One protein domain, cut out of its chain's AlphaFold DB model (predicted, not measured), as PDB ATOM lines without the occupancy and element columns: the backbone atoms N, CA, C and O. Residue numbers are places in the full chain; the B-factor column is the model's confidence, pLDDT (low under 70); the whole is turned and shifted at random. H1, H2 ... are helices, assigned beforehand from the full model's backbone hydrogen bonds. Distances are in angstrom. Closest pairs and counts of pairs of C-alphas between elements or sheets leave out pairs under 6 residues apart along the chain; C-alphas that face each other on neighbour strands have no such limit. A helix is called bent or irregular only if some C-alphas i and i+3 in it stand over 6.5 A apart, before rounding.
ATOM      1  N   LEU A 136       8.735 118.868 -81.671       41.69
ATOM      2  CA  LEU A 136       7.349 118.529 -81.392       41.69
ATOM      3  C   LEU A 136       7.194 118.590 -79.867       41.69
ATOM      4  O   LEU A 136       7.924 117.863 -79.185       41.69
ATOM      5  N   PRO A 137       6.323 119.456 -79.318       44.47
ATOM      6  CA  PRO A 137       5.952 119.352 -77.910       44.47
ATOM      7  C   PRO A 137       5.461 117.923 -77.656       44.47
ATOM      8  O   PRO A 137       4.736 117.382 -78.490       44.47
ATOM      9  N   ARG A 138       5.910 117.283 -76.566       55.53
ATOM     10  CA  ARG A 138       5.456 115.931 -76.210       55.53
ATOM     11  C   ARG A 138       4.006 116.026 -75.723       55.53
ATOM     12  O   ARG A 138       3.799 116.583 -74.646       55.53
ATOM     13  N   PRO A 139       3.016 115.524 -76.479       62.47
ATOM     14  CA  PRO A 139       1.637 115.500 -76.014       62.47
ATOM     15  C   PRO A 139       1.502 114.410 -74.942       62.47
ATOM     16  O   PRO A 139       2.161 113.372 -75.039       62.47
ATOM     17  N   SER A 140       0.666 114.631 -73.929       62.97
ATOM     18  CA  SER A 140       0.401 113.625 -72.893       62.97
ATOM     19  C   SER A 140      -0.266 112.371 -73.481       62.97
ATOM     20  O   SER A 140      -1.181 112.481 -74.296       62.97
ATOM     21  N   GLY A 141       0.165 111.186 -73.034       65.50
ATOM     22  CA  GLY A 141      -0.449 109.895 -73.377       65.50
ATOM     23  C   GLY A 141      -1.753 109.588 -72.633       65.50
ATOM     24  O   GLY A 141      -2.321 108.514 -72.834       65.50
ATOM     25  N   LEU A 142      -2.232 110.510 -71.791       71.19
ATOM     26  CA  LEU A 142      -3.462 110.354 -71.022       71.19
ATOM     27  C   LEU A 142      -4.692 110.484 -71.932       71.19
ATOM     28  O   LEU A 142      -4.935 111.547 -72.513       71.19
ATOM     29  N   ARG A 143      -5.510 109.427 -72.010       68.31
ATOM     30  CA  ARG A 143      -6.680 109.374 -72.913       68.31
ATOM     31  C   ARG A 143      -7.741 110.447 -72.663       68.31
ATOM     32  O   ARG A 143      -8.453 110.824 -73.590       68.31
ATOM     33  N   ASN A 144      -7.840 110.938 -71.429       63.97
ATOM     34  CA  ASN A 144      -8.887 111.865 -70.990       63.97
ATOM     35  C   ASN A 144      -8.494 113.352 -71.069       63.97
ATOM     36  O   ASN A 144      -9.270 114.202 -70.635       63.97
ATOM     37  N   ARG A 145      -7.312 113.689 -71.603       66.56
ATOM     38  CA  ARG A 145      -6.842 115.079 -71.728       66.56
ATOM     39  C   ARG A 145      -7.076 115.626 -73.140       66.56
ATOM     40  O   ARG A 145      -6.994 114.892 -74.122       66.56
ATOM     41  N   ASP A 146      -7.226 116.946 -73.253       69.81
ATOM     42  CA  ASP A 146      -7.370 117.688 -74.521       69.81
ATOM     43  C   ASP A 146      -6.243 117.430 -75.545       69.81
ATOM     44  O   ASP A 146      -6.409 117.658 -76.742       69.81
ATOM     45  N   GLN A 147      -5.097 116.917 -75.091       67.62
ATOM     46  CA  GLN A 147      -3.928 116.607 -75.920       67.62
ATOM     47  C   GLN A 147      -3.952 115.195 -76.534       67.62
ATOM     48  O   GLN A 147      -3.076 114.869 -77.336       67.62
ATOM     49  N   TRP A 148      -4.945 114.360 -76.210       77.25
ATOM     50  CA  TRP A 148      -5.026 112.970 -76.680       77.25
ATOM     51  C   TRP A 148      -5.032 112.851 -78.212       77.25
ATOM     52  O   TRP A 148      -4.334 112.019 -78.790       77.25
ATOM     53  N   ALA A 149      -5.764 113.729 -78.902       79.06
ATOM     54  CA  ALA A 149      -5.805 113.732 -80.364       79.06
ATOM     55  C   ALA A 149      -4.428 114.039 -80.984       79.06
ATOM     56  O   ALA A 149      -4.050 113.439 -81.995       79.06
ATOM     57  N   GLU A 150      -3.658 114.936 -80.362       74.56
ATOM     58  CA  GLU A 150      -2.295 115.269 -80.783       74.56
ATOM     59  C   GLU A 150      -1.323 114.126 -80.483       74.56
ATOM     60  O   GLU A 150      -0.477 113.806 -81.321       74.56
ATOM     61  N   PHE A 151      -1.481 113.449 -79.343       78.06
ATOM     62  CA  PHE A 151      -0.717 112.251 -79.004       78.06
ATOM     63  C   PHE A 151      -0.905 111.146 -80.050       78.06
ATOM     64  O   PHE A 151       0.079 110.637 -80.597       78.06
ATOM     65  N   CYS A 152      -2.156 110.825 -80.396       78.88
ATOM     66  CA  CYS A 152      -2.477 109.836 -81.425       78.88
ATOM     67  C   CYS A 152      -1.866 110.209 -82.781       78.88
ATOM     68  O   CYS A 152      -1.250 109.369 -83.437       78.88
ATOM     69  N   HIS A 153      -1.984 111.476 -83.179       81.19
ATOM     70  CA  HIS A 153      -1.419 111.980 -84.427       81.19
ATOM     71  C   HIS A 153       0.107 111.802 -84.486       81.19
ATOM     72  O   HIS A 153       0.636 111.264 -85.462       81.19
ATOM     73  N   VAL A 154       0.823 112.196 -83.427       77.25
ATOM     74  CA  VAL A 154       2.287 112.075 -83.357       77.25
ATOM     75  C   VAL A 154       2.721 110.608 -83.344       77.25
ATOM     76  O   VAL A 154       3.633 110.237 -84.086       77.25
ATOM     77  N   LYS A 155       2.052 109.756 -82.557       78.00
ATOM     78  CA  LYS A 155       2.338 108.315 -82.512       78.00
ATOM     79  C   LYS A 155       2.182 107.674 -83.890       78.00
ATOM     80  O   LYS A 155       3.095 106.970 -84.318       78.00
ATOM     81  N   VAL A 156       1.093 107.967 -84.603       79.31
ATOM     82  CA  VAL A 156       0.833 107.432 -85.949       79.31
ATOM     83  C   VAL A 156       1.898 107.889 -86.946       79.31
ATOM     84  O   VAL A 156       2.451 107.055 -87.656       79.31
ATOM     85  N   ILE A 157       2.257 109.177 -86.974       78.62
ATOM     86  CA  ILE A 157       3.296 109.682 -87.890       78.62
ATOM     87  C   ILE A 157       4.638 108.980 -87.664       78.62
ATOM     88  O   ILE A 157       5.343 108.666 -88.623       78.62
ATOM     89  N   LEU A 158       5.028 108.780 -86.408       74.12
ATOM     90  CA  LEU A 158       6.355 108.255 -86.091       74.12
ATOM     91  C   LEU A 158       6.478 106.752 -86.349       74.12
ATOM     92  O   LEU A 158       7.556 106.283 -86.707       74.12
ATOM     93  N   HIS A 159       5.387 106.009 -86.172       71.31
ATOM     94  CA  HIS A 159       5.422 104.549 -86.111       71.31
ATOM     95  C   HIS A 159       4.745 103.867 -87.300       71.31
ATOM     96  O   HIS A 159       5.036 102.701 -87.574       71.31
ATOM     97  N   VAL A 160       3.872 104.566 -88.031       75.75
ATOM     98  CA  VAL A 160       3.180 104.010 -89.196       75.75
ATOM     99  C   VAL A 160       3.909 104.428 -90.478       75.75
ATOM    100  O   VAL A 160       4.031 105.625 -90.765       75.75
ATOM    101  N   PRO A 161       4.398 103.469 -91.289       76.00
ATOM    102  CA  PRO A 161       5.027 103.775 -92.568       76.00
ATOM    103  C   PRO A 161       4.045 104.473 -93.517       76.00
ATOM    104  O   PRO A 161       2.995 103.926 -93.841       76.00
ATOM    105  N   HIS A 162       4.413 105.652 -94.012       74.56
ATOM    106  CA  HIS A 162       3.593 106.431 -94.942       74.56
ATOM    107  C   HIS A 162       4.471 107.187 -95.946       74.56
ATOM    108  O   HIS A 162       5.593 107.583 -95.624       74.56
ATOM    109  N   ARG A 163       3.989 107.390 -97.181       71.44
ATOM    110  CA  ARG A 163       4.679 108.228 -98.185       71.44
ATOM    111  C   ARG A 163       4.121 109.644 -98.218       71.44
ATOM    112  O   ARG A 163       4.825 110.575 -98.603       71.44
ATOM    113  N   SER A 164       2.869 109.813 -97.802       70.38
ATOM    114  CA  SER A 164       2.216 111.105 -97.622       70.38
ATOM    115  C   SER A 164       1.231 111.040 -96.464       70.38
ATOM    116  O   SER A 164       0.593 110.017 -96.250       70.38
ATOM    117  N   ILE A 165       1.048 112.149 -95.747       68.81
ATOM    118  CA  ILE A 165       0.080 112.219 -94.644       68.81
ATOM    119  C   ILE A 165      -1.364 111.987 -95.113       68.81
ATOM    120  O   ILE A 165      -2.184 111.457 -94.374       68.81
ATOM    121  N   LYS A 166      -1.644 112.300 -96.385       71.62
ATOM    122  CA  LYS A 166      -2.935 112.045 -97.036       71.62
ATOM    123  C   LYS A 166      -3.233 110.556 -97.228       71.62
ATOM    124  O   LYS A 166      -4.385 110.198 -97.419       71.62
ATOM    125  N   GLU A 167      -2.211 109.698 -97.208       71.81
ATOM    126  CA  GLU A 167      -2.396 108.241 -97.250       71.81
ATOM    127  C   GLU A 167      -2.811 107.687 -95.882       71.81
ATOM    128  O   GLU A 167      -3.473 106.656 -95.832       71.81
ATOM    129  N   LEU A 168      -2.431 108.365 -94.789       71.00
ATOM    130  CA  LEU A 168      -2.784 107.967 -93.423       71.00
ATOM    131  C   LEU A 168      -4.201 108.400 -93.049       71.00
ATOM    132  O   LEU A 168      -4.947 107.615 -92.476       71.00
ATOM    133  N   ASN A 169      -4.559 109.642 -93.371       69.75
ATOM    134  CA  ASN A 169      -5.821 110.258 -92.971       69.75
ATOM    135  C   ASN A 169      -6.715 110.553 -94.184       69.75
ATOM    136  O   ASN A 169      -7.087 111.701 -94.396       69.75
ATOM    137  N   GLY A 170      -6.951 109.553 -95.045       66.88
ATOM    138  CA  GLY A 170      -7.681 109.727 -96.312       66.88
ATOM    139  C   GLY A 170      -8.903 110.652 -96.195       66.88
ATOM    140  O   GLY A 170      -9.629 110.567 -95.213       66.88
ATOM    141  N   ASP A 171      -9.074 111.548 -97.176       59.75
ATOM    142  CA  ASP A 171     -10.086 112.621 -97.234       59.75
ATOM    143  C   ASP A 171     -10.481 113.226 -95.869       59.75
ATOM    144  O   ASP A 171     -11.661 113.352 -95.581       59.75
ATOM    145  N   ASP A 172      -9.489 113.593 -95.043       63.06
ATOM    146  CA  ASP A 172      -9.530 114.492 -93.870       63.06
ATOM    147  C   ASP A 172     -10.592 114.234 -92.762       63.06
ATOM    148  O   ASP A 172     -10.560 114.909 -91.732       63.06
ATOM    149  N   ASP A 173     -11.473 113.242 -92.903       74.44
ATOM    150  CA  ASP A 173     -12.663 113.053 -92.057       74.44
ATOM    151  C   ASP A 173     -12.470 112.017 -90.930       74.44
ATOM    152  O   ASP A 173     -13.365 111.829 -90.098       74.44
ATOM    153  N   ILE A 174     -11.325 111.327 -90.866       81.12
ATOM    154  CA  ILE A 174     -11.078 110.282 -89.860       81.12
ATOM    155  C   ILE A 174     -10.316 110.866 -88.654       81.12
ATOM    156  O   ILE A 174      -9.234 111.430 -88.803       81.12
ATOM    157  N   PRO A 175     -10.822 110.712 -87.417       84.62
ATOM    158  CA  PRO A 175     -10.081 111.116 -86.229       84.62
ATOM    159  C   PRO A 175      -8.774 110.329 -86.064       84.62
ATOM    160  O   PRO A 175      -8.743 109.101 -86.191       84.62
ATOM    161  N   TRP A 176      -7.699 111.017 -85.671       83.50
ATOM    162  CA  TRP A 176      -6.391 110.396 -85.422       83.50
ATOM    163  C   TRP A 176      -6.418 109.296 -84.356       83.50
ATOM    164  O   TRP A 176      -5.617 108.366 -84.430       83.50
ATOM    165  N   SER A 177      -7.346 109.361 -83.399       82.94
ATOM    166  CA  SER A 177      -7.559 108.308 -82.400       82.94
ATOM    167  C   SER A 177      -7.967 106.975 -83.031       82.94
ATOM    168  O   SER A 177      -7.444 105.932 -82.655       82.94
ATOM    169  N   THR A 178      -8.827 107.002 -84.050       85.12
ATOM    170  CA  THR A 178      -9.264 105.803 -84.775       85.12
ATOM    171  C   THR A 178      -8.119 105.183 -85.573       85.12
ATOM    172  O   THR A 178      -7.967 103.964 -85.598       85.12
ATOM    173  N   ILE A 179      -7.279 106.014 -86.196       82.75
ATOM    174  CA  ILE A 179      -6.096 105.551 -86.942       82.75
ATOM    175  C   ILE A 179      -5.053 104.970 -85.978       82.75
ATOM    176  O   ILE A 179      -4.437 103.943 -86.261       82.75
ATOM    177  N   TYR A 180      -4.876 105.595 -84.813       83.94
ATOM    178  CA  TYR A 180      -3.997 105.096 -83.762       83.94
ATOM    179  C   TYR A 180      -4.428 103.711 -83.265       83.94
ATOM    180  O   TYR A 180      -3.601 102.806 -83.209       83.94
ATOM    181  N   GLU A 181      -5.718 103.507 -82.985       84.38
ATOM    182  CA  GLU A 181      -6.249 102.206 -82.554       84.38
ATOM    183  C   GLU A 181      -6.058 101.106 -83.605       84.38
ATOM    184  O   GLU A 181      -5.720  99.979 -83.256       84.38
ATOM    185  N   GLN A 182      -6.191 101.428 -84.894       85.31
ATOM    186  CA  GLN A 182      -5.943 100.471 -85.982       85.31
ATOM    187  C   GLN A 182      -4.484 100.001 -86.051       85.31
ATOM    188  O   GLN A 182      -4.213  98.895 -86.521       85.31
ATOM    189  N   HIS A 183      -3.546 100.831 -85.595       82.06
ATOM    190  CA  HIS A 183      -2.112 100.568 -85.679       82.06
ATOM    191  C   HIS A 183      -1.445 100.330 -84.319       82.06
ATOM    192  O   HIS A 183      -0.225 100.172 -84.273       82.06
ATOM    193  N   ILE A 184      -2.214 100.246 -83.230       82.44
ATOM    194  CA  ILE A 184      -1.692 100.196 -81.860       82.44
ATOM    195  C   ILE A 184      -0.704  99.047 -81.639       82.44
ATOM    196  O   ILE A 184       0.350  99.252 -81.043       82.44
ATOM    197  N   ASP A 185      -0.966  97.873 -82.217       79.56
ATOM    198  CA  ASP A 185      -0.078  96.712 -82.104       79.56
ATOM    199  C   ASP A 185       1.271  96.952 -82.791       79.56
ATOM    200  O   ASP A 185       2.318  96.543 -82.290       79.56
ATOM    201  N   THR A 186       1.263  97.647 -83.932       78.31
ATOM    202  CA  THR A 186       2.487  97.999 -84.671       78.31
ATOM    203  C   THR A 186       3.280  99.071 -83.929       78.31
ATOM    204  O   THR A 186       4.506  98.999 -83.877       78.31
ATOM    205  N   ILE A 187       2.579 100.034 -83.327       77.19
ATOM    206  CA  ILE A 187       3.163 101.120 -82.536       77.19
ATOM    207  C   ILE A 187       3.833 100.549 -81.281       77.19
ATOM    208  O   ILE A 187       5.027 100.750 -81.078       77.19
ATOM    209  N   ASN A 188       3.100  99.751 -80.504       77.12
ATOM    210  CA  ASN A 188       3.574  99.176 -79.243       77.12
ATOM    211  C   ASN A 188       4.649  98.095 -79.429       77.12
ATOM    212  O   ASN A 188       5.394  97.799 -78.497       77.12
ATOM    213  N   SER A 189       4.751  97.500 -80.621       75.19
ATOM    214  CA  SER A 189       5.804  96.530 -80.941       75.19
ATOM    215  C   SER A 189       7.141  97.182 -81.313       75.19
ATOM    216  O   SER A 189       8.115  96.459 -81.526       75.19
ATOM    217  N   ASN A 190       7.220  98.516 -81.430       67.31
ATOM    218  CA  ASN A 190       8.467  99.199 -81.765       67.31
ATOM    219  C   ASN A 190       9.370  99.332 -80.520       67.31
ATOM    220  O   ASN A 190       9.063 100.125 -79.632       67.31
ATOM    221  N   PRO A 191      10.527  98.643 -80.458       56.62
ATOM    222  CA  PRO A 191      11.428  98.721 -79.306       56.62
ATOM    223  C   PRO A 191      12.147 100.077 -79.176       56.62
ATOM    224  O   PRO A 191      12.894 100.276 -78.223       56.62
ATOM    225  N   ILE A 192      11.968 100.986 -80.142       53.50
ATOM    226  CA  ILE A 192      12.565 102.332 -80.189       53.50
ATOM    227  C   ILE A 192      11.478 103.411 -79.987       53.50
ATOM    228  O   ILE A 192      11.677 104.574 -80.329       53.50
ATOM    229  N   ASP A 193      10.298 103.060 -79.465       62.41
ATOM    230  CA  ASP A 193       9.277 104.057 -79.133       62.41
ATOM    231  C   ASP A 193       9.745 104.927 -77.953       62.41
ATOM    232  O   ASP A 193       9.848 104.486 -76.812       62.41
ATOM    233  N   VAL A 194      10.090 106.176 -78.269       56.97
ATOM    234  CA  VAL A 194      10.621 107.182 -77.329       56.97
ATOM    235  C   VAL A 194       9.496 107.919 -76.596       56.97
ATOM    236  O   VAL A 194       9.746 108.697 -75.676       56.97
ATOM    237  N   LEU A 195       8.255 107.742 -77.049       60.66
ATOM    238  CA  LEU A 195       7.086 108.340 -76.428       60.66
ATOM    239  C   LEU A 195       6.489 107.338 -75.439       60.66
ATOM    240  O   LEU A 195       6.397 106.150 -75.739       60.66
ATOM    241  N   GLU A 196       6.031 107.825 -74.288       63.25
ATOM    242  CA  GLU A 196       5.343 107.007 -73.285       63.25
ATOM    243  C   GLU A 196       4.147 106.248 -73.881       63.25
ATOM    244  O   GLU A 196       3.609 106.601 -74.942       63.25
ATOM    245  N   GLN A 197       3.754 105.157 -73.222       70.62
ATOM    246  CA  GLN A 197       2.567 104.398 -73.608       70.62
ATOM    247  C   GLN A 197       1.299 105.187 -73.279       70.62
ATOM    248  O   GLN A 197       1.301 106.057 -72.412       70.62
ATOM    249  N   ALA A 198       0.210 104.890 -73.988       72.12
ATOM    250  CA  ALA A 198      -1.093 105.425 -73.620       72.12
ATOM    251  C   ALA A 198      -1.534 104.825 -72.277       72.12
ATOM    252  O   ALA A 198      -1.440 103.609 -72.098       72.12
ATOM    253  N   PHE A 199      -2.042 105.659 -71.376       70.94
ATOM    254  CA  PHE A 199      -2.600 105.232 -70.095       70.94
ATOM    255  C   PHE A 199      -3.968 105.880 -69.860       70.94
ATOM    256  O   PHE A 199      -4.244 106.990 -70.328       70.94
ATOM    257  N   ASP A 200      -4.843 105.141 -69.180       72.12
ATOM    258  CA  ASP A 200      -6.244 105.524 -68.978       72.12
ATOM    259  C   ASP A 200      -6.440 106.335 -67.683       72.12
ATOM    260  O   ASP A 200      -7.350 107.162 -67.604       72.12
ATOM    261  N   GLU A 201      -5.549 106.156 -66.705       61.56
ATOM    262  CA  GLU A 201      -5.566 106.791 -65.384       61.56
ATOM    263  C   GLU A 201      -4.172 107.346 -65.064       61.56
ATOM    264  O   GLU A 201      -3.165 106.748 -65.452       61.56
ATOM    265  N   GLU A 202      -4.105 108.505 -64.398       55.75
ATOM    266  CA  GLU A 202      -2.821 109.022 -63.915       55.75
ATOM    267  C   GLU A 202      -2.213 108.008 -62.934       55.75
ATOM    268  O   GLU A 202      -2.948 107.438 -62.125       55.75
TER     269      GLU A 202
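AT A GLANCE: This is residues 136 to 202 of the 274 residues of an uncharacterized protein of Rhizophagus sp. MUCL 43196 (UniProt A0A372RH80). Two helices of similar length, H1 and H3, pack on each other at a steep angle, and a loop that holds the short helix H2 joins them on one side. The long stretches without a named element, residues 136 to 147 and 189 to 202, make the two ends, and Glu 202 lies far from the H2 loop, on the other side of the helix pair. The printed part has 67 residues with three named helices, in the order H1, H2, H3, and no named strand. The class is all helix, though under half of the residues, 29 of 67, are in named elements. The whole is compact, with a radius of gyration of the C-alphas of 11.6 A and spans of 34 by 27 by 22 A.

IN THESE COORDINATES: H1, residues 148 to 159, begins at C-alpha 148 (-5.026, 112.970, -76.680) and is 16.4 A long. H2, residues 165 to 168, is 5.3 A long. H3, residues 176 to 188, is 16.2 A long and ends at C-alpha 188 (3.574, 99.176, -79.243). H3 is irregular: C-alphas 182 and 185 are 8.0 A apart.

HOW THE PARTS SIT: H1 and H3 touch, their closest C-alphas being those of His 153 and Trp 176, 5.3 A apart. They run the same way at a steep tilt of 46 degrees. H2 is close to H1 but not clearly touching; the closest C-alphas, of Ile 157 and Ile 165, are 7.9 A apart. H2 is likewise close to H3 but not clearly touching, with the closest C-alphas, of Leu 168 and Ile 179, 7.7 A apart. In H1 every O i to N i+4 pair is within hydrogen-bond range, in H3 7 of 9 are, and H2 is too short for such a pair.

THE WHOLE: The C-alphas farthest apart are those of Arg 163 and Glu 202, at 35.1 A. The printed part has no cut. The link from H1 to H2 is tight and that from H2 to H3 short. The mean pLDDT of the printed part is 71.4, and 25 residues are under 70, among them residues 136 to 141, 143 to 147 and 190 to 196.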